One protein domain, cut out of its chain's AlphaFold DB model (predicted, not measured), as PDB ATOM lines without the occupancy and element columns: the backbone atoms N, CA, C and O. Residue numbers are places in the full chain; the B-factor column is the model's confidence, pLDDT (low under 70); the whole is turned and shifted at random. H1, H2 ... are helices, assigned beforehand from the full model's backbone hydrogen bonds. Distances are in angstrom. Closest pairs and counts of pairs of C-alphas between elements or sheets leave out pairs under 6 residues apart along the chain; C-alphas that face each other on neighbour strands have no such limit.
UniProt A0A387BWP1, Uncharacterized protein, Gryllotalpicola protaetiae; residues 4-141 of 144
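Overview. This is residues 4 to 141 of the 144 residues of an uncharacterized protein of Gryllotalpicola protaetiae (UniProt A0A387BWP1). This is a long helical hairpin, H2 and H3 side by side and running opposite ways, with a head of helices at one end, where H1, H4 and H5 gather round the first part of H2. H2 is the longer arm and runs on past H3 into the head; at the other end of the hairpin the two arms are joined by a long loop with no named element, residues 53 to 72, while the short H6 packs on H2 at residues 30 to 34. The printed part has 138 residues with six named helices, in the order H1 H2 H3 H4 H5 H6 along the chain, and no named strand: the class is all helix. The whole is extended, with a radius of gyration of the C-alphas of 22.8 A, and its C-alphas span 71 by 33 by 23 A along their three main axes.

Arrangement. H2, residues 18 to 52, is the hub and touches the five other helices. It touches H3, residues 73 to 95, with 33 pairs of C-alphas within 8 A, the closest being those of Ile 40 and Ala 87 at 4.9 A. These two form a helical hairpin, at a shallow tilt of 15 degrees, opposite ways. With residues 21 to 29 alone, H2 touches H4, residues 99 to 115, at a steep tilt of 59 degrees; the closest C-alphas, of Ala 25 and Arg 103, are 5.3 A apart. With residues 20 to 27 alone it touches H5, residues 119 to 134, the closest C-alphas being those of Val 24 and Ala 129, 5.4 A apart. H2 and H5 run the same way at a steep tilt of 69 degrees, only just short of about perpendicular. H4 and H5 form a second helical hairpin, opposite ways at a shallow tilt of 34.9 degrees, only just short of steep; their closest C-alphas, of Trp 110 and Val 122, are 6.4 A apart. H1, residues 4 to 13, touches residues 107 to 111 of H4 alone, with the C-alphas of Leu 11 and Val 111 closest at 6.3 A and a steep tilt of 51 degrees. H1 and H2 only just touch, with 3 pairs of C-alphas within 8 A, and touch only at the corner by their link; Ile 12 and Leu 18 have the closest C-alphas, 7.5 A apart. H6, residues 138 to 141, touches H2, the closest C-alphas being those of Ala 30 and Ala 141 at 5.8 A. H5 and H6 meet only through their link. H3 and H4 are apart, as are H3 and H5. Every O i to N i+4 pair is within hydrogen-bond range in H1, H3, H4 and H5; in H2 it is 30 of 31, and H6 is too short for such a pair.

Along the chain. H2 measures 51.7 A from C-alpha 18 at (-32.785, 60.771, 5.908) to C-alpha 52 at (-39.595, 16.273, -19.443). H3 measures 32.8 A, H4 24.2 A and H5 22.3 A. H1 measures 14.1 A, from C-alpha 4 at (-40.257, 66.342, -1.988), and H6 5.4 A, to C-alpha 141 at (-26.759, 41.213, -2.686).

Size, cuts and confidence. The two C-alphas farthest apart are those of Lys 13 and Gly 65, at 71.3 A. The printed part runs from residue 4 to residue 141 with no cut. The link from H2 to H3 is long, with 20 residues; the other four links are tight. The mean pLDDT of the printed part is 87.5. It is under 70 in 18 residues, among them residues 59 to 65 and residues 137 to 141, and the mean over H6 is 47.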
ATOM      1  N   ARG A   4     -41.357  67.123  -2.563       92.38
ATOM      2  CA  ARG A   4     -40.257  66.342  -1.988       92.38
ATOM      3  C   ARG A   4     -39.610  67.047  -0.795       92.38
ATOM      4  O   ARG A   4     -39.401  66.410   0.231       92.38
ATOM      5  N   GLU A   5     -39.337  68.345  -0.911       93.88
ATOM      6  CA  GLU A   5     -38.778  69.150   0.186       93.88
ATOM      7  C   GLU A   5     -39.742  69.228   1.380       93.88
ATOM      8  O   GLU A   5     -39.307  69.163   2.528       93.88
ATOM      9  N   GLU A   6     -41.053  69.315   1.129       94.56
ATOM     10  CA  GLU A   6     -42.079  69.301   2.182       94.56
ATOM     11  C   GLU A   6     -42.125  67.959   2.920       94.56
ATOM     12  O   GLU A   6     -42.218  67.919   4.149       94.56
ATOM     13  N   GLN A   7     -42.018  66.853   2.181       94.62
ATOM     14  CA  GLN A   7     -41.970  65.510   2.752       94.62
ATOM     15  C   GLN A   7     -40.698  65.289   3.579       94.62
ATOM     16  O   GLN A   7     -40.791  64.798   4.704       94.62
ATOM     17  N   ASP A   8     -39.531  65.684   3.064       95.81
ATOM     18  CA  ASP A   8     -38.263  65.580   3.796       95.81
ATOM     19  C   ASP A   8     -38.312  66.418   5.088       95.81
ATOM     20  O   ASP A   8     -37.959  65.928   6.162       95.81
ATOM     21  N   ALA A   9     -38.857  67.638   5.031       94.06
ATOM     22  CA  ALA A   9     -39.059  68.471   6.216       94.06
ATOM     23  C   ALA A   9     -40.020  67.831   7.239       94.06
ATOM     24  O   ALA A   9     -39.788  67.930   8.448       94.06
ATOM     25  N   ALA A  10     -41.083  67.160   6.783       93.56
ATOM     26  CA  ALA A  10     -42.014  66.447   7.655       93.56
ATOM     27  C   ALA A  10     -41.352  65.252   8.363       93.56
ATOM     28  O   ALA A  10     -41.558  65.070   9.565       93.56
ATOM     29  N   LEU A  11     -40.527  64.479   7.647       94.38
ATOM     30  CA  LEU A  11     -39.751  63.373   8.214       94.38
ATOM     31  C   LEU A  11     -38.747  63.873   9.260       94.38
ATOM     32  O   LEU A  11     -38.745  63.377  10.389       94.38
ATOM     33  N   ILE A  12     -37.974  64.914   8.934       95.69
ATOM     34  CA  ILE A  12     -36.998  65.517   9.854       95.69
ATOM     35  C   ILE A  12     -37.694  66.045  11.112       95.69
ATOM     36  O   ILE A  12     -37.257  65.780  12.231       95.69
ATOM     37  N   LYS A  13     -38.826  66.747  10.962       95.12
ATOM     38  CA  LYS A  13     -39.623  67.236  12.099       95.12
ATOM     39  C   LYS A  13     -40.142  66.096  12.984       95.12
ATOM     40  O   LYS A  13     -40.316  66.289  14.186       95.12
ATOM     41  N   ALA A  14     -40.400  64.928  12.403       91.75
ATOM     42  CA  ALA A  14     -40.793  63.727  13.129       91.75
ATOM     43  C   ALA A  14     -39.608  62.973  13.765       91.75
ATOM     44  O   ALA A  14     -39.839  61.977  14.451       91.75
ATOM     45  N   GLY A  15     -38.371  63.454  13.584       92.56
ATOM     46  CA  GLY A  15     -37.152  62.856  14.130       92.56
ATOM     47  C   GLY A  15     -36.593  61.700  13.303       92.56
ATOM     48  O   GLY A  15     -35.806  60.920  13.829       92.56
ATOM     49  N   VAL A  16     -37.012  61.560  12.042       93.81
ATOM     50  CA  VAL A  16     -36.474  60.551  11.121       93.81
ATOM     51  C   VAL A  16     -35.209  61.088  10.460       93.81
ATOM     52  O   VAL A  16     -35.217  62.187   9.906       93.81
ATOM     53  N   ASP A  17     -34.144  60.290  10.492       94.62
ATOM     54  CA  ASP A  17     -32.922  60.553   9.740       94.62
ATOM     55  C   ASP A  17     -33.129  60.197   8.257       94.62
ATOM     56  O   ASP A  17     -33.683  59.146   7.925       94.62
ATOM     57  N   LEU A  18     -32.696  61.063   7.340       92.81
ATOM     58  CA  LEU A  18     -32.785  60.771   5.908       92.81
ATOM     59  C   LEU A  18     -31.781  59.690   5.483       92.81
ATOM     60  O   LEU A  18     -32.022  59.011   4.483       92.81
ATOM     61  N   ASP A  19     -30.728  59.450   6.264       95.19
ATOM     62  CA  ASP A  19     -29.827  58.319   6.036       95.19
ATOM     63  C   ASP A  19     -30.536  56.978   6.313       95.19
ATOM     64  O   ASP A  19     -30.305  55.990   5.611       95.19
ATOM     65  N   ASP A  20     -31.496  56.942   7.250       95.25
ATOM     66  CA  ASP A  20     -32.336  55.756   7.473       95.25
ATOM     67  C   ASP A  20     -33.257  55.475   6.275       95.25
ATOM     68  O   ASP A  20     -33.567  54.317   5.977       95.25
ATOM     69  N   LEU A  21     -33.692  56.520   5.561       93.62
ATOM     70  CA  LEU A  21     -34.472  56.363   4.334       93.62
ATOM     71  C   LEU A  21     -33.640  55.674   3.246       93.62
ATOM     72  O   LEU A  21     -34.148  54.785   2.556       93.62
ATOM     73  N   GLU A  22     -32.369  56.057   3.109       93.94
ATOM     74  CA  GLU A  22     -31.446  55.435   2.159       93.94
ATOM     75  C   GLU A  22     -31.164  53.977   2.526       93.94
ATOM     76  O   GLU A  22     -31.308  53.084   1.687       93.94
ATOM     77  N   LEU A  23     -30.866  53.717   3.799       94.88
ATOM     78  CA  LEU A  23     -30.648  52.374   4.323       94.88
ATOM     79  C   LEU A  23     -31.841  51.450   4.032       94.88
ATOM     80  O   LEU A  23     -31.686  50.322   3.553       94.88
ATOM     81  N   VAL A  24     -33.061  51.930   4.281       95.81
ATOM     82  CA  VAL A  24     -34.288  51.170   4.019       95.81
ATOM     83  C   VAL A  24     -34.518  50.973   2.523       95.81
ATOM     84  O   VAL A  24     -34.966  49.893   2.124       95.81
ATOM     85  N   ALA A  25     -34.214  51.967   1.686       95.06
ATOM     86  CA  ALA A  25     -34.339  51.835   0.238       95.06
ATOM     87  C   ALA A  25     -33.399  50.749  -0.309       95.06
ATOM     88  O   ALA A  25     -33.840  49.880  -1.066       95.06
ATOM     89  N   GLN A  26     -32.144  50.730   0.142       93.81
ATOM     90  CA  GLN A  26     -31.162  49.712  -0.235       93.81
ATOM     91  C   GLN A  26     -31.560  48.318   0.264       93.81
ATOM     92  O   GLN A  26     -31.529  47.354  -0.504       93.81
ATOM     93  N   HIS A  27     -32.016  48.211   1.513       94.31
ATOM     94  CA  HIS A  27     -32.536  46.962   2.067       94.31
ATOM     95  C   HIS A  27     -33.718  46.420   1.242       94.31
ATOM     96  O   HIS A  27     -33.718  45.255   0.848       94.31
ATOM     97  N   ARG A  28     -34.700  47.265   0.907       93.44
ATOM     98  CA  ARG A  28     -35.857  46.874   0.079       93.44
ATOM     99  C   ARG A  28     -35.452  46.459  -1.329       93.44
ATOM    100  O   ARG A  28     -36.004  45.496  -1.861       93.44
ATOM    101  N   ALA A  29     -34.493  47.158  -1.929       93.50
ATOM    102  CA  ALA A  29     -33.951  46.781  -3.225       93.50
ATOM    103  C   ALA A  29     -33.287  45.401  -3.167       93.50
ATOM    104  O   ALA A  29     -33.538  44.575  -4.041       93.50
ATOM    105  N   ALA A  30     -32.515  45.113  -2.118       91.38
ATOM    106  CA  ALA A  30     -31.910  43.800  -1.914       91.38
ATOM    107  C   ALA A  30     -32.963  42.694  -1.720       91.38
ATOM    108  O   ALA A  30     -32.856  41.638  -2.346       91.38
ATOM    109  N   GLU A  31     -34.007  42.932  -0.919       91.94
ATOM    110  CA  GLU A  31     -35.117  41.983  -0.737       91.94
ATOM    111  C   GLU A  31     -35.843  41.698  -2.055       91.94
ATOM    112  O   GLU A  31     -36.054  40.538  -2.416       91.94
ATOM    113  N   LYS A  32     -36.167  42.749  -2.814       93.12
ATOM    114  CA  LYS A  32     -36.793  42.638  -4.134       93.12
ATOM    115  C   LYS A  32     -35.899  41.876  -5.112       93.12
ATOM    116  O   LYS A  32     -36.392  41.029  -5.854       93.12
ATOM    117  N   ARG A  33     -34.588  42.130  -5.092       92.25
ATOM    118  CA  ARG A  33     -33.608  41.418  -5.920       92.25
ATOM    119  C   ARG A  33     -33.594  39.928  -5.583       92.25
ATOM    120  O   ARG A  33     -33.703  39.103  -6.483       92.25
ATOM    121  N   ALA A  34     -33.542  39.581  -4.297       90.50
ATOM    122  CA  ALA A  34     -33.584  38.194  -3.840       90.50
ATOM    123  C   ALA A  34     -34.899  37.490  -4.230       90.50
ATOM    124  O   ALA A  34     -34.879  36.348  -4.691       90.50
ATOM    125  N   GLU A  35     -36.038  38.177  -4.106       91.25
ATOM    126  CA  GLU A  35     -37.343  37.663  -4.535       91.25
ATOM    127  C   GLU A  35     -37.373  37.371  -6.044       91.25
ATOM    128  O   GLU A  35     -37.842  36.311  -6.467       91.25
ATOM    129  N   LEU A  36     -36.861  38.294  -6.863       92.25
ATOM    130  CA  LEU A  36     -36.795  38.128  -8.314       92.25
ATOM    131  C   LEU A  36     -35.856  36.985  -8.710       92.25
ATOM    132  O   LEU A  36     -36.241  36.160  -9.534       92.25
ATOM    133  N   VAL A  37     -34.681  36.873  -8.086       92.50
ATOM    134  CA  VAL A  37     -33.749  35.754  -8.313       92.50
ATOM    135  C   VAL A  37     -34.417  34.414  -7.999       92.50
ATOM    136  O   VAL A  37     -34.351  33.489  -8.808       92.50
ATOM    137  N   ALA A  38     -35.139  34.313  -6.879       91.62
ATOM    138  CA  ALA A  38     -35.882  33.103  -6.537       91.62
ATOM    139  C   ALA A  38     -36.997  32.787  -7.554       91.62
ATOM    140  O   ALA A  38     -37.223  31.621  -7.881       91.62
ATOM    141  N   LYS A  39     -37.688  33.806  -8.082       93.44
ATOM    142  CA  LYS A  39     -38.693  33.638  -9.147       93.44
ATOM    143  C   LYS A  39     -38.068  33.165 -10.457       93.44
ATOM    144  O   LYS A  39     -38.614  32.258 -11.078       93.44
ATOM    145  N   ILE A  40     -36.933  33.737 -10.856       92.62
ATOM    146  CA  ILE A  40     -36.186  33.329 -12.054       92.62
ATOM    147  C   ILE A  40     -35.774  31.860 -11.944       92.62
ATOM    148  O   ILE A  40     -36.027  31.099 -12.872       92.62
ATOM    149  N   ALA A  41     -35.221  31.446 -10.798       91.88
ATOM    150  CA  ALA A  41     -34.848  30.052 -10.559       91.88
ATOM    151  C   ALA A  41     -36.048  29.106 -10.729       91.88
ATOM    152  O   ALA A  41     -35.982  28.172 -11.521       91.88
ATOM    153  N   ARG A  42     -37.193  29.417 -10.102       92.81
ATOM    154  CA  ARG A  42     -38.425  28.619 -10.255       92.81
ATOM    155  C   ARG A  42     -38.933  28.564 -11.697       92.81
ATOM    156  O   ARG A  42     -39.475  27.544 -12.105       92.81
ATOM    157  N   LEU A  43     -38.799  29.649 -12.463       92.00
ATOM    158  CA  LEU A  43     -39.192  29.675 -13.875       92.00
ATOM    159  C   LEU A  43     -38.260  28.825 -14.741       92.00
ATOM    160  O   LEU A  43     -38.744  28.148 -15.644       92.00
ATOM    161  N   HIS A  44     -36.955  28.828 -14.463       90.62
ATOM    162  CA  HIS A  44     -36.010  27.927 -15.121       90.62
ATOM    163  C   HIS A  44     -36.284  26.464 -14.765       90.62
ATOM    164  O   HIS A  44     -36.326  25.634 -15.668       90.62
ATOM    165  N   ASP A  45     -36.555  26.155 -13.496       89.00
ATOM    166  CA  ASP A  45     -36.935  24.804 -13.072       89.00
ATOM    167  C   ASP A  45     -38.225  24.347 -13.766       89.00
ATOM    168  O   ASP A  45     -38.292  23.233 -14.279       89.00
ATOM    169  N   ALA A  46     -39.230  25.223 -13.861       86.56
ATOM    170  CA  ALA A  46     -40.473  24.935 -14.573       86.56
ATOM    171  C   ALA A  46     -40.259  24.752 -16.087       86.56
ATOM    172  O   ALA A  46     -40.892  23.889 -16.693       86.56
ATOM    173  N   ALA A  47     -39.372  25.538 -16.706       87.19
ATOM    174  CA  ALA A  47     -39.034  25.397 -18.122       87.19
ATOM    175  C   ALA A  47     -38.301  24.076 -18.398       87.19
ATOM    176  O   ALA A  47     -38.609  23.399 -19.376       87.19
ATOM    177  N   ASN A  48     -37.393  23.677 -17.503       83.50
ATOM    178  CA  ASN A  48     -36.718  22.385 -17.572       83.50
ATOM    179  C   ASN A  48     -37.701  21.231 -17.363       83.50
ATOM    180  O   ASN A  48     -37.685  20.278 -18.128       83.50
ATOM    181  N   TRP A  49     -38.619  21.343 -16.402       79.19
ATOM    182  CA  TRP A  49     -39.659  20.333 -16.203       79.19
ATOM    183  C   TRP A  49     -40.582  20.200 -17.422       79.19
ATOM    184  O   TRP A  49     -41.025  19.105 -17.753       79.19
ATOM    185  N   ALA A  50     -40.822  21.293 -18.154       77.56
ATOM    186  CA  ALA A  50     -41.544  21.227 -19.418       77.56
ATOM    187  C   ALA A  50     -40.784  20.436 -20.503       77.56
ATOM    188  O   ALA A  50     -41.439  19.869 -21.367       77.56
ATOM    189  N   LEU A  51     -39.442  20.351 -20.478       72.19
ATOM    190  CA  LEU A  51     -38.685  19.461 -21.385       72.19
ATOM    191  C   LEU A  51     -38.971  17.981 -21.107       72.19
ATOM    192  O   LEU A  51     -38.931  17.172 -22.032       72.19
ATOM    193  N   ASP A  52     -39.276  17.640 -19.855       73.81
ATOM    194  CA  ASP A  52     -39.595  16.273 -19.443       73.81
ATOM    195  C   ASP A  52     -41.055  15.887 -19.746       73.81
ATOM    196  O   ASP A  52     -41.404  14.700 -19.715       73.81
ATOM    197  N   ALA A  53     -41.916  16.863 -20.063       69.56
ATOM    198  CA  ALA A  53     -43.296  16.615 -20.458       69.56
ATOM    199  C   ALA A  53     -43.332  15.861 -21.794       69.56
ATOM    200  O   ALA A  53     -42.809  16.324 -22.808       69.56
ATOM    201  N   ARG A  54     -43.964  14.682 -21.810       66.81
ATOM    202  CA  ARG A  54     -44.020  13.835 -23.006       66.81
ATOM    203  C   ARG A  54     -45.117  14.329 -23.950       66.81
ATOM    204  O   ARG A  54     -46.292  14.310 -23.574       66.81
ATOM    205  N   PRO A  55     -44.789  14.694 -25.202       76.00
ATOM    206  CA  PRO A  55     -45.807  14.945 -26.211       76.00
ATOM    207  C   PRO A  55     -46.733  13.730 -26.356       76.00
ATOM    208  O   PRO A  55     -46.277  12.587 -26.420       76.00
ATOM    209  N   GLY A  56     -48.041  13.973 -26.427       67.38
ATOM    210  CA  GLY A  56     -49.070  12.937 -26.536       67.38
ATOM    211  C   GLY A  56     -49.785  12.580 -25.229       67.38
ATOM    212  O   GLY A  56     -50.755  11.815 -25.285       67.38
ATOM    213  N   GLU A  57     -49.360  13.138 -24.093       76.19
ATOM    214  CA  GLU A  57     -50.133  13.107 -22.845       76.19
ATOM    215  C   GLU A  57     -51.384  13.989 -22.945       76.19
ATOM    216  O   GLU A  57     -51.408  14.986 -23.672       76.19
ATOM    217  N   TRP A  58     -52.452  13.586 -22.251       71.25
ATOM    218  CA  TRP A  58     -53.684  14.369 -22.197       71.25
ATOM    219  C   TRP A  58     -53.508  15.557 -21.258       71.25
ATOM    220  O   TRP A  58     -53.048  15.404 -20.126       71.25
ATOM    221  N   ILE A  59     -53.922  16.734 -21.718       68.81
ATOM    222  CA  ILE A  59     -53.988  17.934 -20.893       68.81
ATOM    223  C   ILE A  59     -55.010  17.664 -19.778       68.81
ATOM    224  O   ILE A  59     -56.130  17.231 -20.079       68.81
ATOM    225  N   PRO A  60     -54.671  17.906 -18.497       68.62
ATOM    226  CA  PRO A  60     -55.601  17.700 -17.395       68.62
ATOM    227  C   PRO A  60     -56.952  18.386 -17.646       68.62
ATOM    228  O   PRO A  60     -56.998  19.583 -17.925       68.62
ATOM    229  N   GLY A  61     -58.047  17.625 -17.544       67.31
ATOM    230  CA  GLY A  61     -59.409  18.118 -17.788       67.31
ATOM    231  C   GLY A  61     -59.906  18.016 -19.237       67.31
ATOM    232  O   GLY A  61     -60.958  18.573 -19.532       67.31
ATOM    233  N   THR A  62     -59.186  17.320 -20.122       68.25
ATOM    234  CA  THR A  62     -59.636  17.000 -21.491       68.25
ATOM    235  C   THR A  62     -59.856  15.498 -21.673       68.25
ATOM    236  O   THR A  62     -59.246  14.687 -20.969       68.25
ATOM    237  N   GLU A  63     -60.736  15.119 -22.602       68.81
ATOM    238  CA  GLU A  63     -61.148  13.729 -22.826       68.81
ATOM    239  C   GLU A  63     -60.891  13.244 -24.267       68.81
ATOM    240  O   GLU A  63     -60.803  14.042 -25.209       68.81
ATOM    241  N   PRO A  64     -60.811  11.914 -24.485       61.81
ATOM    242  CA  PRO A  64     -60.796  11.317 -25.818       61.81
ATOM    243  C   PRO A  64     -61.983  11.771 -26.688       61.81
ATOM    244  O   PRO A  64     -63.092  11.264 -26.564       61.81
ATOM    245  N   GLY A  65     -61.732  12.714 -27.599       63.38
ATOM    246  CA  GLY A  65     -62.752  13.352 -28.445       63.38
ATOM    247  C   GLY A  65     -62.509  14.852 -28.633       63.38
ATOM    248  O   GLY A  65     -62.904  15.422 -29.653       63.38
ATOM    249  N   ASP A  66     -61.767  15.466 -27.710       71.75
ATOM    250  CA  ASP A  66     -61.346  16.857 -27.812       71.75
ATOM    251  C   ASP A  66     -60.257  17.020 -28.877       71.75
ATOM    252  O   ASP A  66     -59.175  16.432 -28.789       71.75
ATOM    253  N   ARG A  67     -60.508  17.874 -29.882       59.34
ATOM    254  CA  ARG A  67     -59.562  18.142 -30.990       59.34
ATOM    255  C   ARG A  67     -58.180  18.634 -30.534       59.34
ATOM    256  O   ARG A  67     -57.238  18.543 -31.313       59.34
ATOM    257  N   HIS A  68     -58.065  19.133 -29.302       62.94
ATOM    258  CA  HIS A  68     -56.843  19.702 -28.723       62.94
ATOM    259  C   HIS A  68     -56.457  19.079 -27.374       62.94
ATOM    260  O   HIS A  68     -55.688  19.677 -26.631       62.94
ATOM    261  N   GLY A  69     -56.989  17.907 -27.016       66.94
ATOM    262  CA  GLY A  69     -56.772  17.382 -25.665       66.94
ATOM    263  C   GLY A  69     -55.396  16.757 -25.418       66.94
ATOM    264  O   GLY A  69     -55.055  16.499 -24.272       66.94
ATOM    265  N   LYS A  70     -54.567  16.540 -26.447       75.25
ATOM    266  CA  LYS A  70     -53.194  16.040 -26.267       75.25
ATOM    267  C   LYS A  70     -52.166  17.145 -26.442       75.25
ATOM    268  O   LYS A  70     -52.186  17.836 -27.457       75.25
ATOM    269  N   THR A  71     -51.230  17.235 -25.505       79.19
ATOM    270  CA  THR A  71     -50.096  18.157 -25.584       79.19
ATOM    271  C   THR A  71     -49.216  17.795 -26.778       79.19
ATOM    272  O   THR A  71     -48.747  16.662 -26.904       79.19
ATOM    273  N   THR A  72     -48.988  18.751 -27.671       83.56
ATOM    274  CA  THR A  72     -48.079  18.603 -28.810       83.56
ATOM    275  C   THR A  72     -46.682  19.112 -28.463       83.56
ATOM    276  O   THR A  72     -46.498  19.861 -27.503       83.56
ATOM    277  N   GLN A  73     -45.682  18.767 -29.278       84.31
ATOM    278  CA  GLN A  73     -44.345  19.353 -29.133       84.31
ATOM    279  C   GLN A  73     -44.382  20.884 -29.265       84.31
ATOM    280  O   GLN A  73     -43.696  21.582 -28.530       84.31
ATOM    281  N   ALA A  74     -45.237  21.418 -30.144       86.19
ATOM    282  CA  ALA A  74     -45.387  22.859 -30.311       86.19
ATOM    283  C   ALA A  74     -45.932  23.547 -29.044       86.19
ATOM    284  O   ALA A  74     -45.537  24.681 -28.761       86.19
ATOM    285  N   ASP A  75     -46.792  22.867 -28.275       83.94
ATOM    286  CA  ASP A  75     -47.306  23.367 -26.993       83.94
ATOM    287  C   ASP A  75     -46.206  23.390 -25.929       83.94
ATOM    288  O   ASP A  75     -46.039  24.399 -25.239       83.94
ATOM    289  N   VAL A  76     -45.412  22.315 -25.843       84.81
ATOM    290  CA  VAL A  76     -44.243  22.234 -24.948       84.81
ATOM    291  C   VAL A  76     -43.242  23.345 -25.274       84.81
ATOM    292  O   VAL A  76     -42.875  24.131 -24.396       84.81
ATOM    293  N   ASP A  77     -42.874  23.489 -26.549       86.62
ATOM    294  CA  ASP A  77     -41.951  24.529 -27.008       86.62
ATOM    295  C   ASP A  77     -42.520  25.940 -26.752       86.62
ATOM    296  O   ASP A  77     -41.791  26.879 -26.421       86.62
ATOM    297  N   GLY A  78     -43.837  26.120 -26.913       88.62
ATOM    298  CA  GLY A  78     -44.540  27.374 -26.641       88.62
ATOM    299  C   GLY A  78     -44.524  27.766 -25.164       88.62
ATOM    300  O   GLY A  78     -44.243  28.926 -24.834       88.62
ATOM    301  N   ALA A  79     -44.763  26.803 -24.273       87.19
ATOM    302  CA  ALA A  79     -44.684  26.999 -22.830       87.19
ATOM    303  C   ALA A  79     -43.255  27.367 -22.403       87.19
ATOM    304  O   ALA A  79     -43.064  28.363 -21.703       87.19
ATOM    305  N   GLN A  80     -42.246  26.647 -22.900       89.25
ATOM    306  CA  GLN A  80     -40.837  26.936 -22.613       89.25
ATOM    307  C   GLN A  80     -40.431  28.340 -23.040       89.25
ATOM    308  O   GLN A  80     -39.865  29.087 -22.240       89.25
ATOM    309  N   ARG A  81     -40.759  28.747 -24.276       92.31
ATOM    310  CA  ARG A  81     -40.469  30.110 -24.748       92.31
ATOM    311  C   ARG A  81     -41.099  31.166 -23.844       92.31
ATOM    312  O   ARG A  81     -40.450  32.162 -23.533       92.31
ATOM    313  N   THR A  82     -42.332  30.940 -23.395       94.44
ATOM    314  CA  THR A  82     -43.036  31.862 -22.492       94.44
ATOM    315  C   THR A  82     -42.353  31.943 -21.126       94.44
ATOM    316  O   THR A  82     -42.115  33.042 -20.623       94.44
ATOM    317  N   LEU A  83     -41.983  30.799 -20.541       92.25
ATOM    318  CA  LEU A  83     -41.294  30.735 -19.248       92.25
ATOM    319  C   LEU A  83     -39.906  31.390 -19.309       92.25
ATOM    320  O   LEU A  83     -39.576  32.195 -18.437       92.25
ATOM    321  N   HIS A  84     -39.126  31.136 -20.365       91.56
ATOM    322  CA  HIS A  84     -37.833  31.790 -20.577       91.56
ATOM    323  C   HIS A  84     -37.964  33.296 -20.818       91.56
ATOM    324  O   HIS A  84     -37.183  34.069 -20.266       91.56
ATOM    325  N   ALA A  85     -38.963  33.744 -21.585       94.44
ATOM    326  CA  ALA A  85     -39.211  35.171 -21.787       94.44
ATOM    327  C   ALA A  85     -39.568  35.881 -20.468       94.44
ATOM    328  O   ALA A  85     -39.088  36.985 -20.205       94.44
ATOM    329  N   LEU A  86     -40.364  35.238 -19.605       95.38
ATOM    330  CA  LEU A  86     -40.670  35.748 -18.267       95.38
ATOM    331  C   LEU A  86     -39.429  35.786 -17.369       95.38
ATOM    332  O   LEU A  86     -39.199  36.794 -16.699       95.38
ATOM    333  N   ALA A  87     -38.608  34.735 -17.387       93.56
ATOM    334  CA  ALA A  87     -37.351  34.698 -16.643       93.56
ATOM    335  C   ALA A  87     -36.405  35.827 -17.090       93.56
ATOM    336  O   ALA A  87     -35.877  36.554 -16.252       93.56
ATOM    337  N   ALA A  88     -36.272  36.049 -18.401       93.94
ATOM    338  CA  ALA A  88     -35.479  37.142 -18.961       93.94
ATOM    339  C   ALA A  88     -36.015  38.526 -18.551       93.94
ATOM    340  O   ALA A  88     -35.237  39.415 -18.201       93.94
ATOM    341  N   ARG A  89     -37.342  38.711 -18.527       95.25
ATOM    342  CA  ARG A  89     -37.962  39.957 -18.049       95.25
ATOM    343  C   ARG A  89     -37.618  40.231 -16.585       95.25
ATOM    344  O   ARG A  89     -37.242  41.355 -16.259       95.25
ATOM    345  N   TYR A  90     -37.720  39.227 -15.715       93.12
ATOM    346  CA  TYR A  90     -37.359  39.394 -14.307       93.12
ATOM    347  C   TYR A  90     -35.855  39.565 -14.102       93.12
ATOM    348  O   TYR A  90     -35.458  40.318 -13.216       93.12
ATOM    349  N   ALA A  91     -35.011  38.943 -14.928       92.38
ATOM    350  CA  ALA A  91     -33.572  39.191 -14.906       92.38
ATOM    351  C   ALA A  91     -33.262  40.658 -15.239       92.38
ATOM    352  O   ALA A  91     -32.464  41.294 -14.551       92.38
ATOM    353  N   ASN A  92     -33.963  41.232 -16.221       93.12
ATOM    354  CA  ASN A  92     -33.837  42.651 -16.537       93.12
ATOM    355  C   ASN A  92     -34.302  43.546 -15.373       93.12
ATOM    356  O   ASN A  92     -33.586  44.468 -14.988       93.12
ATOM    357  N   GLU A  93     -35.453  43.235 -14.760       92.75
ATOM    358  CA  GLU A  93     -35.959  43.945 -13.570       92.75
ATOM    359  C   GLU A  93     -34.964  43.870 -12.398       92.75
ATOM    360  O   GLU A  93     -34.743  44.860 -11.710       92.75
ATOM    361  N   THR A  94     -34.305  42.724 -12.211       92.62
ATOM    362  CA  THR A  94     -33.282  42.499 -11.172       92.62
ATOM    363  C   THR A  94     -32.051  43.389 -11.375       92.62
ATOM    364  O   THR A  94     -31.493  43.917 -10.405       92.62
ATOM    365  N   ALA A  95     -31.629  43.561 -12.632       89.19
ATOM    366  CA  ALA A  95     -30.485  44.390 -13.006       89.19
ATOM    367  C   ALA A  95     -30.781  45.899 -12.918       89.19
ATOM    368  O   ALA A  95     -29.863  46.683 -12.695       89.19
ATOM    369  N   HIS A  96     -32.052  46.298 -13.038       92.62
ATOM    370  CA  HIS A  96     -32.478  47.698 -13.142       92.62
ATOM    371  C   HIS A  96     -33.461  48.085 -12.029       92.62
ATOM    372  O   HIS A  96     -34.420  48.818 -12.267       92.62
ATOM    373  N   ILE A  97     -33.254  47.574 -10.811       91.69
ATOM    374  CA  ILE A  97     -34.059  47.988  -9.657       91.69
ATOM    375  C   ILE A  97     -33.877  49.492  -9.437       91.69
ATOM    376  O   ILE A  97     -32.772  49.963  -9.167       91.69
ATOM    377  N   ASP A  98     -34.982  50.226  -9.534       94.56
ATOM    378  CA  ASP A  98     -35.023  51.676  -9.397       94.56
ATOM    379  C   ASP A  98     -35.018  52.085  -7.914       94.56
ATOM    380  O   ASP A  98     -36.044  52.064  -7.223       94.56
ATOM    381  N   LEU A  99     -33.830  52.427  -7.413       93.69
ATOM    382  CA  LEU A  99     -33.639  52.896  -6.040       93.69
ATOM    383  C   LEU A  99     -34.342  54.228  -5.774       93.69
ATOM    384  O   LEU A  99     -34.873  54.416  -4.679       93.69
ATOM    385  N   ASP A 100     -34.387  55.128  -6.756       94.88
ATOM    386  CA  ASP A 100     -35.026  56.434  -6.597       94.88
ATOM    387  C   ASP A 100     -36.534  56.264  -6.420       94.88
ATOM    388  O   ASP A 100     -37.121  56.835  -5.498       94.88
ATOM    389  N   HIS A 101     -37.147  55.379  -7.210       95.62
ATOM    390  CA  HIS A 101     -38.551  55.020  -7.046       95.62
ATOM    391  C   HIS A 101     -38.845  54.419  -5.664       95.62
ATOM    392  O   HIS A 101     -39.831  54.788  -5.021       95.62
ATOM    393  N   ILE A 102     -37.990  53.513  -5.175       95.88
ATOM    394  CA  ILE A 102     -38.146  52.913  -3.840       95.88
ATOM    395  C   ILE A 102     -38.018  53.982  -2.750       95.88
ATOM    396  O   ILE A 102     -38.811  53.979  -1.799       95.88
ATOM    397  N   ARG A 103     -37.055  54.898  -2.877       95.75
ATOM    398  CA  ARG A 103     -36.841  56.002  -1.935       95.75
ATOM    399  C   ARG A 103     -38.058  56.923  -1.895       95.75
ATOM    400  O   ARG A 103     -38.584  57.194  -0.817       95.75
ATOM    401  N   ASP A 104     -38.567  57.325  -3.056       96.19
ATOM    402  CA  ASP A 104     -39.724  58.214  -3.184       96.19
ATOM    403  C   ASP A 104     -41.020  57.567  -2.683       96.19
ATOM    404  O   ASP A 104     -41.836  58.206  -2.010       96.19
ATOM    405  N   TYR A 105     -41.217  56.278  -2.956       96.06
ATOM    406  CA  TYR A 105     -42.327  55.521  -2.391       96.06
ATOM    407  C   TYR A 105     -42.224  55.411  -0.864       96.06
ATOM    408  O   TYR A 105     -43.207  55.644  -0.159       96.06
ATOM    409  N   THR A 106     -41.039  55.083  -0.343       96.44
ATOM    410  CA  THR A 106     -40.809  54.927   1.101       96.44
ATOM    411  C   THR A 106     -41.018  56.248   1.835       96.44
ATOM    412  O   THR A 106     -41.727  56.258   2.840       96.44
ATOM    413  N   ARG A 107     -40.512  57.359   1.283       96.81
ATOM    414  CA  ARG A 107     -40.715  58.715   1.809       96.81
ATOM    415  C   ARG A 107     -42.198  59.024   1.982       96.81
ATOM    416  O   ARG A 107     -42.641  59.299   3.093       96.81
ATOM    417  N   ARG A 108     -42.979  58.908   0.901       96.69
ATOM    418  CA  ARG A 108     -44.430  59.161   0.926       96.69
ATOM    419  C   ARG A 108     -45.142  58.278   1.943       96.69
ATOM    420  O   ARG A 108     -45.912  58.775   2.757       96.69
ATOM    421  N   ALA A 109     -44.837  56.982   1.939       96.19
ATOM    422  CA  ALA A 109     -45.454  56.033   2.856       96.19
ATOM    423  C   ALA A 109     -45.134  56.334   4.331       96.19
ATOM    424  O   ALA A 109     -45.973  56.093   5.197       96.19
ATOM    425  N   TRP A 110     -43.935  56.830   4.639       97.12
ATOM    426  CA  TRP A 110     -43.567  57.225   5.999       97.12
ATOM    427  C   TRP A 110     -44.224  58.531   6.420       97.12
ATOM    428  O   TRP A 110     -44.742  58.594   7.529       97.12
ATOM    429  N   VAL A 111     -44.290  59.532   5.539       97.12
ATOM    430  CA  VAL A 111     -45.016  60.780   5.821       97.12
ATOM    431  C   VAL A 111     -46.480  60.492   6.166       97.12
ATOM    432  O   VAL A 111     -46.965  60.984   7.182       97.12
ATOM    433  N   THR A 112     -47.160  59.641   5.387       97.12
ATOM    434  CA  THR A 112     -48.540  59.223   5.681       97.12
ATOM    435  C   THR A 112     -48.648  58.538   7.045       97.12
ATOM    436  O   THR A 112     -49.414  59.000   7.888       97.12
ATOM    437  N   ARG A 113     -47.832  57.508   7.314       96.44
ATOM    438  CA  ARG A 113     -47.859  56.769   8.593       96.44
ATOM    439  C   ARG A 113     -47.591  57.655   9.804       96.44
ATOM    440  O   ARG A 113     -48.267  57.549  10.820       96.44
ATOM    441  N   LEU A 114     -46.616  58.554   9.708       95.62
ATOM    442  CA  LEU A 114     -46.290  59.472  10.799       95.62
ATOM    443  C   LEU A 114     -47.415  60.484  11.034       95.62
ATOM    444  O   LEU A 114     -47.674  60.832  12.186       95.62
ATOM    445  N   GLY A 115     -48.106  60.910   9.971       94.69
ATOM    446  CA  GLY A 115     -49.336  61.696  10.067       94.69
ATOM    447  C   GLY A 115     -50.475  60.951  10.775       94.69
ATOM    448  O   GLY A 115     -51.244  61.569  11.505       94.69
ATOM    449  N   GLU A 116     -50.534  59.628  10.625       96.50
ATOM    450  CA  GLU A 116     -51.478  58.732  11.315       96.50
ATOM    451  C   GLU A 116     -51.035  58.362  12.748       96.50
ATOM    452  O   GLU A 116     -51.778  57.713  13.480       96.50
ATOM    453  N   GLY A 117     -49.838  58.783  13.177       95.44
ATOM    454  CA  GLY A 117     -49.267  58.449  14.487       95.44
ATOM    455  C   GLY A 117     -48.558  57.089  14.554       95.44
ATOM    456  O   GLY A 117     -48.067  56.713  15.619       95.44
ATOM    457  N   ASP A 118     -48.432  56.376  13.434       96.38
ATOM    458  CA  ASP A 118     -47.787  55.062  13.321       96.38
ATOM    459  C   ASP A 118     -46.254  55.182  13.244       96.38
ATOM    460  O   ASP A 118     -45.601  54.934  12.225       96.38
ATOM    461  N   ARG A 119     -45.659  55.616  14.359       95.62
ATOM    462  CA  ARG A 119     -44.198  55.701  14.518       95.62
ATOM    463  C   ARG A 119     -43.550  54.329  14.671       95.62
ATOM    464  O   ARG A 119     -42.413  54.143  14.244       95.62
ATOM    465  N   GLU A 120     -44.267  53.382  15.268       96.81
ATOM    466  CA  GLU A 120     -43.770  52.032  15.528       96.81
ATOM    467  C   GLU A 120     -43.428  51.309  14.224       96.81
ATOM    468  O   GLU A 120     -42.315  50.810  14.083       96.81
ATOM    469  N   THR A 121     -44.312  51.333  13.221       95.44
ATOM    470  CA  THR A 121     -44.046  50.671  11.935       95.44
ATOM    471  C   THR A 121     -42.858  51.287  11.196       95.44
ATOM    472  O   THR A 121     -42.068  50.565  10.573       95.44
ATOM    473  N   VAL A 122     -42.699  52.615  11.260       96.38
ATOM    474  CA  VAL A 122     -41.531  53.302  10.687       96.38
ATOM    475  C   VAL A 122     -40.258  52.828  11.389       96.38
ATOM    476  O   VAL A 122     -39.351  52.335  10.715       96.38
ATOM    477  N   GLN A 123     -40.228  52.851  12.725       96.62
ATOM    478  CA  GLN A 123     -39.066  52.411  13.499       96.62
ATOM    479  C   GLN A 123     -38.739  50.929  13.273       96.62
ATOM    480  O   GLN A 123     -37.587  50.585  13.027       96.62
ATOM    481  N   MET A 124     -39.739  50.044  13.255       97.00
ATOM    482  CA  MET A 124     -39.546  48.620  12.961       97.00
ATOM    483  C   MET A 124     -38.930  48.388  11.577       97.00
ATOM    484  O   MET A 124     -38.120  47.472  11.399       97.00
ATOM    485  N   THR A 125     -39.314  49.203  10.590       95.81
ATOM    486  CA  THR A 125     -38.755  49.133   9.236       95.81
ATOM    487  C   THR A 125     -37.280  49.542   9.236       95.81
ATOM    488  O   THR A 125     -36.462  48.840   8.639       95.81
ATOM    489  N   ILE A 126     -36.938  50.622   9.945       96.00
ATOM    490  CA  ILE A 126     -35.559  51.099  10.121       96.00
ATOM    491  C   ILE A 126     -34.716  50.040  10.840       96.00
ATOM    492  O   ILE A 126     -33.673  49.628  10.338       96.00
ATOM    493  N   ASP A 127     -35.198  49.517  11.968       96.19
ATOM    494  CA  ASP A 127     -34.489  48.510  12.760       96.19
ATOM    495  C   ASP A 127     -34.247  47.220  11.969       96.19
ATOM    496  O   ASP A 127     -33.201  46.582  12.101       96.19
ATOM    497  N   ARG A 128     -35.200  46.821  11.115       94.69
ATOM    498  CA  ARG A 128     -35.013  45.691  10.197       94.69
ATOM    499  C   ARG A 128     -33.884  45.962   9.203       94.69
ATOM    500  O   ARG A 128     -33.038  45.084   9.041       94.69
ATOM    501  N   ALA A 129     -33.856  47.142   8.584       94.12
ATOM    502  CA  ALA A 129     -32.808  47.509   7.634       94.12
ATOM    503  C   ALA A 129     -31.429  47.593   8.315       94.12
ATOM    504  O   ALA A 129     -30.476  47.001   7.820       94.12
ATOM    505  N   ARG A 130     -31.345  48.181   9.517       94.31
ATOM    506  CA  ARG A 130     -30.117  48.222  10.335       94.31
ATOM    507  C   ARG A 130     -29.611  46.832  10.710       94.31
ATOM    508  O   ARG A 130     -28.427  46.550  10.577       94.31
ATOM    509  N   ARG A 131     -30.494  45.923  11.145       93.56
ATOM    510  CA  ARG A 131     -30.110  44.524  11.431       93.56
ATOM    511  C   ARG A 131     -29.635  43.780  10.186       93.56
ATOM    512  O   ARG A 131     -28.838  42.848  10.297       93.56
ATOM    513  N   TRP A 132     -30.170  44.116   9.018       90.06
ATOM    514  CA  TRP A 132     -29.727  43.528   7.762       90.06
ATOM    515  C   TRP A 132     -28.349  44.057   7.342       90.06
ATOM    516  O   TRP A 132     -27.488  43.240   7.010       90.06
ATOM    517  N   ASP A 133     -28.128  45.367   7.443       91.00
ATOM    518  CA  ASP A 133     -26.846  46.024   7.167       91.00
ATOM    519  C   ASP A 133     -25.740  45.533   8.111       91.00
ATOM    520  O   ASP A 133     -24.722  45.007   7.660       91.00
ATOM    521  N   ALA A 134     -26.006  45.518   9.421       89.31
ATOM    522  CA  ALA A 134     -25.086  44.997  10.434       89.31
ATOM    523  C   ALA A 134     -24.725  43.512  10.234       89.31
ATOM    524  O   ALA A 134     -23.669  43.061  10.671       89.31
ATOM    525  N   ALA A 135     -25.582  42.734   9.564       84.06
ATOM    526  CA  ALA A 135     -25.292  41.346   9.215       84.06
ATOM    527  C   ALA A 135     -24.359  41.206   7.991       84.06
ATOM    528  O   ALA A 135     -24.141  40.086   7.528       84.06
ATOM    529  N   GLY A 136     -23.850  42.309   7.428       72.62
ATOM    530  CA  GLY A 136     -22.957  42.312   6.266       72.62
ATOM    531  C   GLY A 136     -23.626  41.834   4.974       72.62
ATOM    532  O   GLY A 136     -22.949  41.491   4.004       72.62
ATOM    533  N   ARG A 137     -24.965  41.792   4.935       63.84
ATOM    534  CA  ARG A 137     -25.721  41.230   3.804       63.84
ATOM    535  C   ARG A 137     -25.720  42.109   2.551       63.84
ATOM    536  O   ARG A 137     -26.147  41.637   1.497       63.84
ATOM    537  N   HIS A 138     -25.151  43.312   2.622       52.56
ATOM    538  CA  HIS A 138     -24.793  44.109   1.448       52.56
ATOM    539  C   HIS A 138     -23.839  43.367   0.501       52.56
ATOM    540  O   HIS A 138     -24.028  43.422  -0.710       52.56
ATOM    541  N   ALA A 139     -22.866  42.612   1.025       44.22
ATOM    542  CA  ALA A 139     -21.878  41.919   0.192       44.22
ATOM    543  C   ALA A 139     -22.480  40.761  -0.627       44.22
ATOM    544  O   ALA A 139     -22.012  40.466  -1.720       44.22
ATOM    545  N   VAL A 140     -23.556  40.136  -0.137       48.28
ATOM    546  CA  VAL A 140     -24.208  38.996  -0.809       48.28
ATOM    547  C   VAL A 140     -25.211  39.457  -1.877       48.28
ATOM    548  O   VAL A 140     -25.433  38.758  -2.858       48.28
ATOM    549  N   ALA A 141     -25.799  40.652  -1.728       42.69
ATOM    550  CA  ALA A 141     -26.759  41.213  -2.686       42.69
ATOM    551  C   ALA A 141     -26.106  41.953  -3.878       42.69
ATOM    552  O   ALA A 141     -26.807  42.304  -4.837       42.69
TER     553      ALA A 141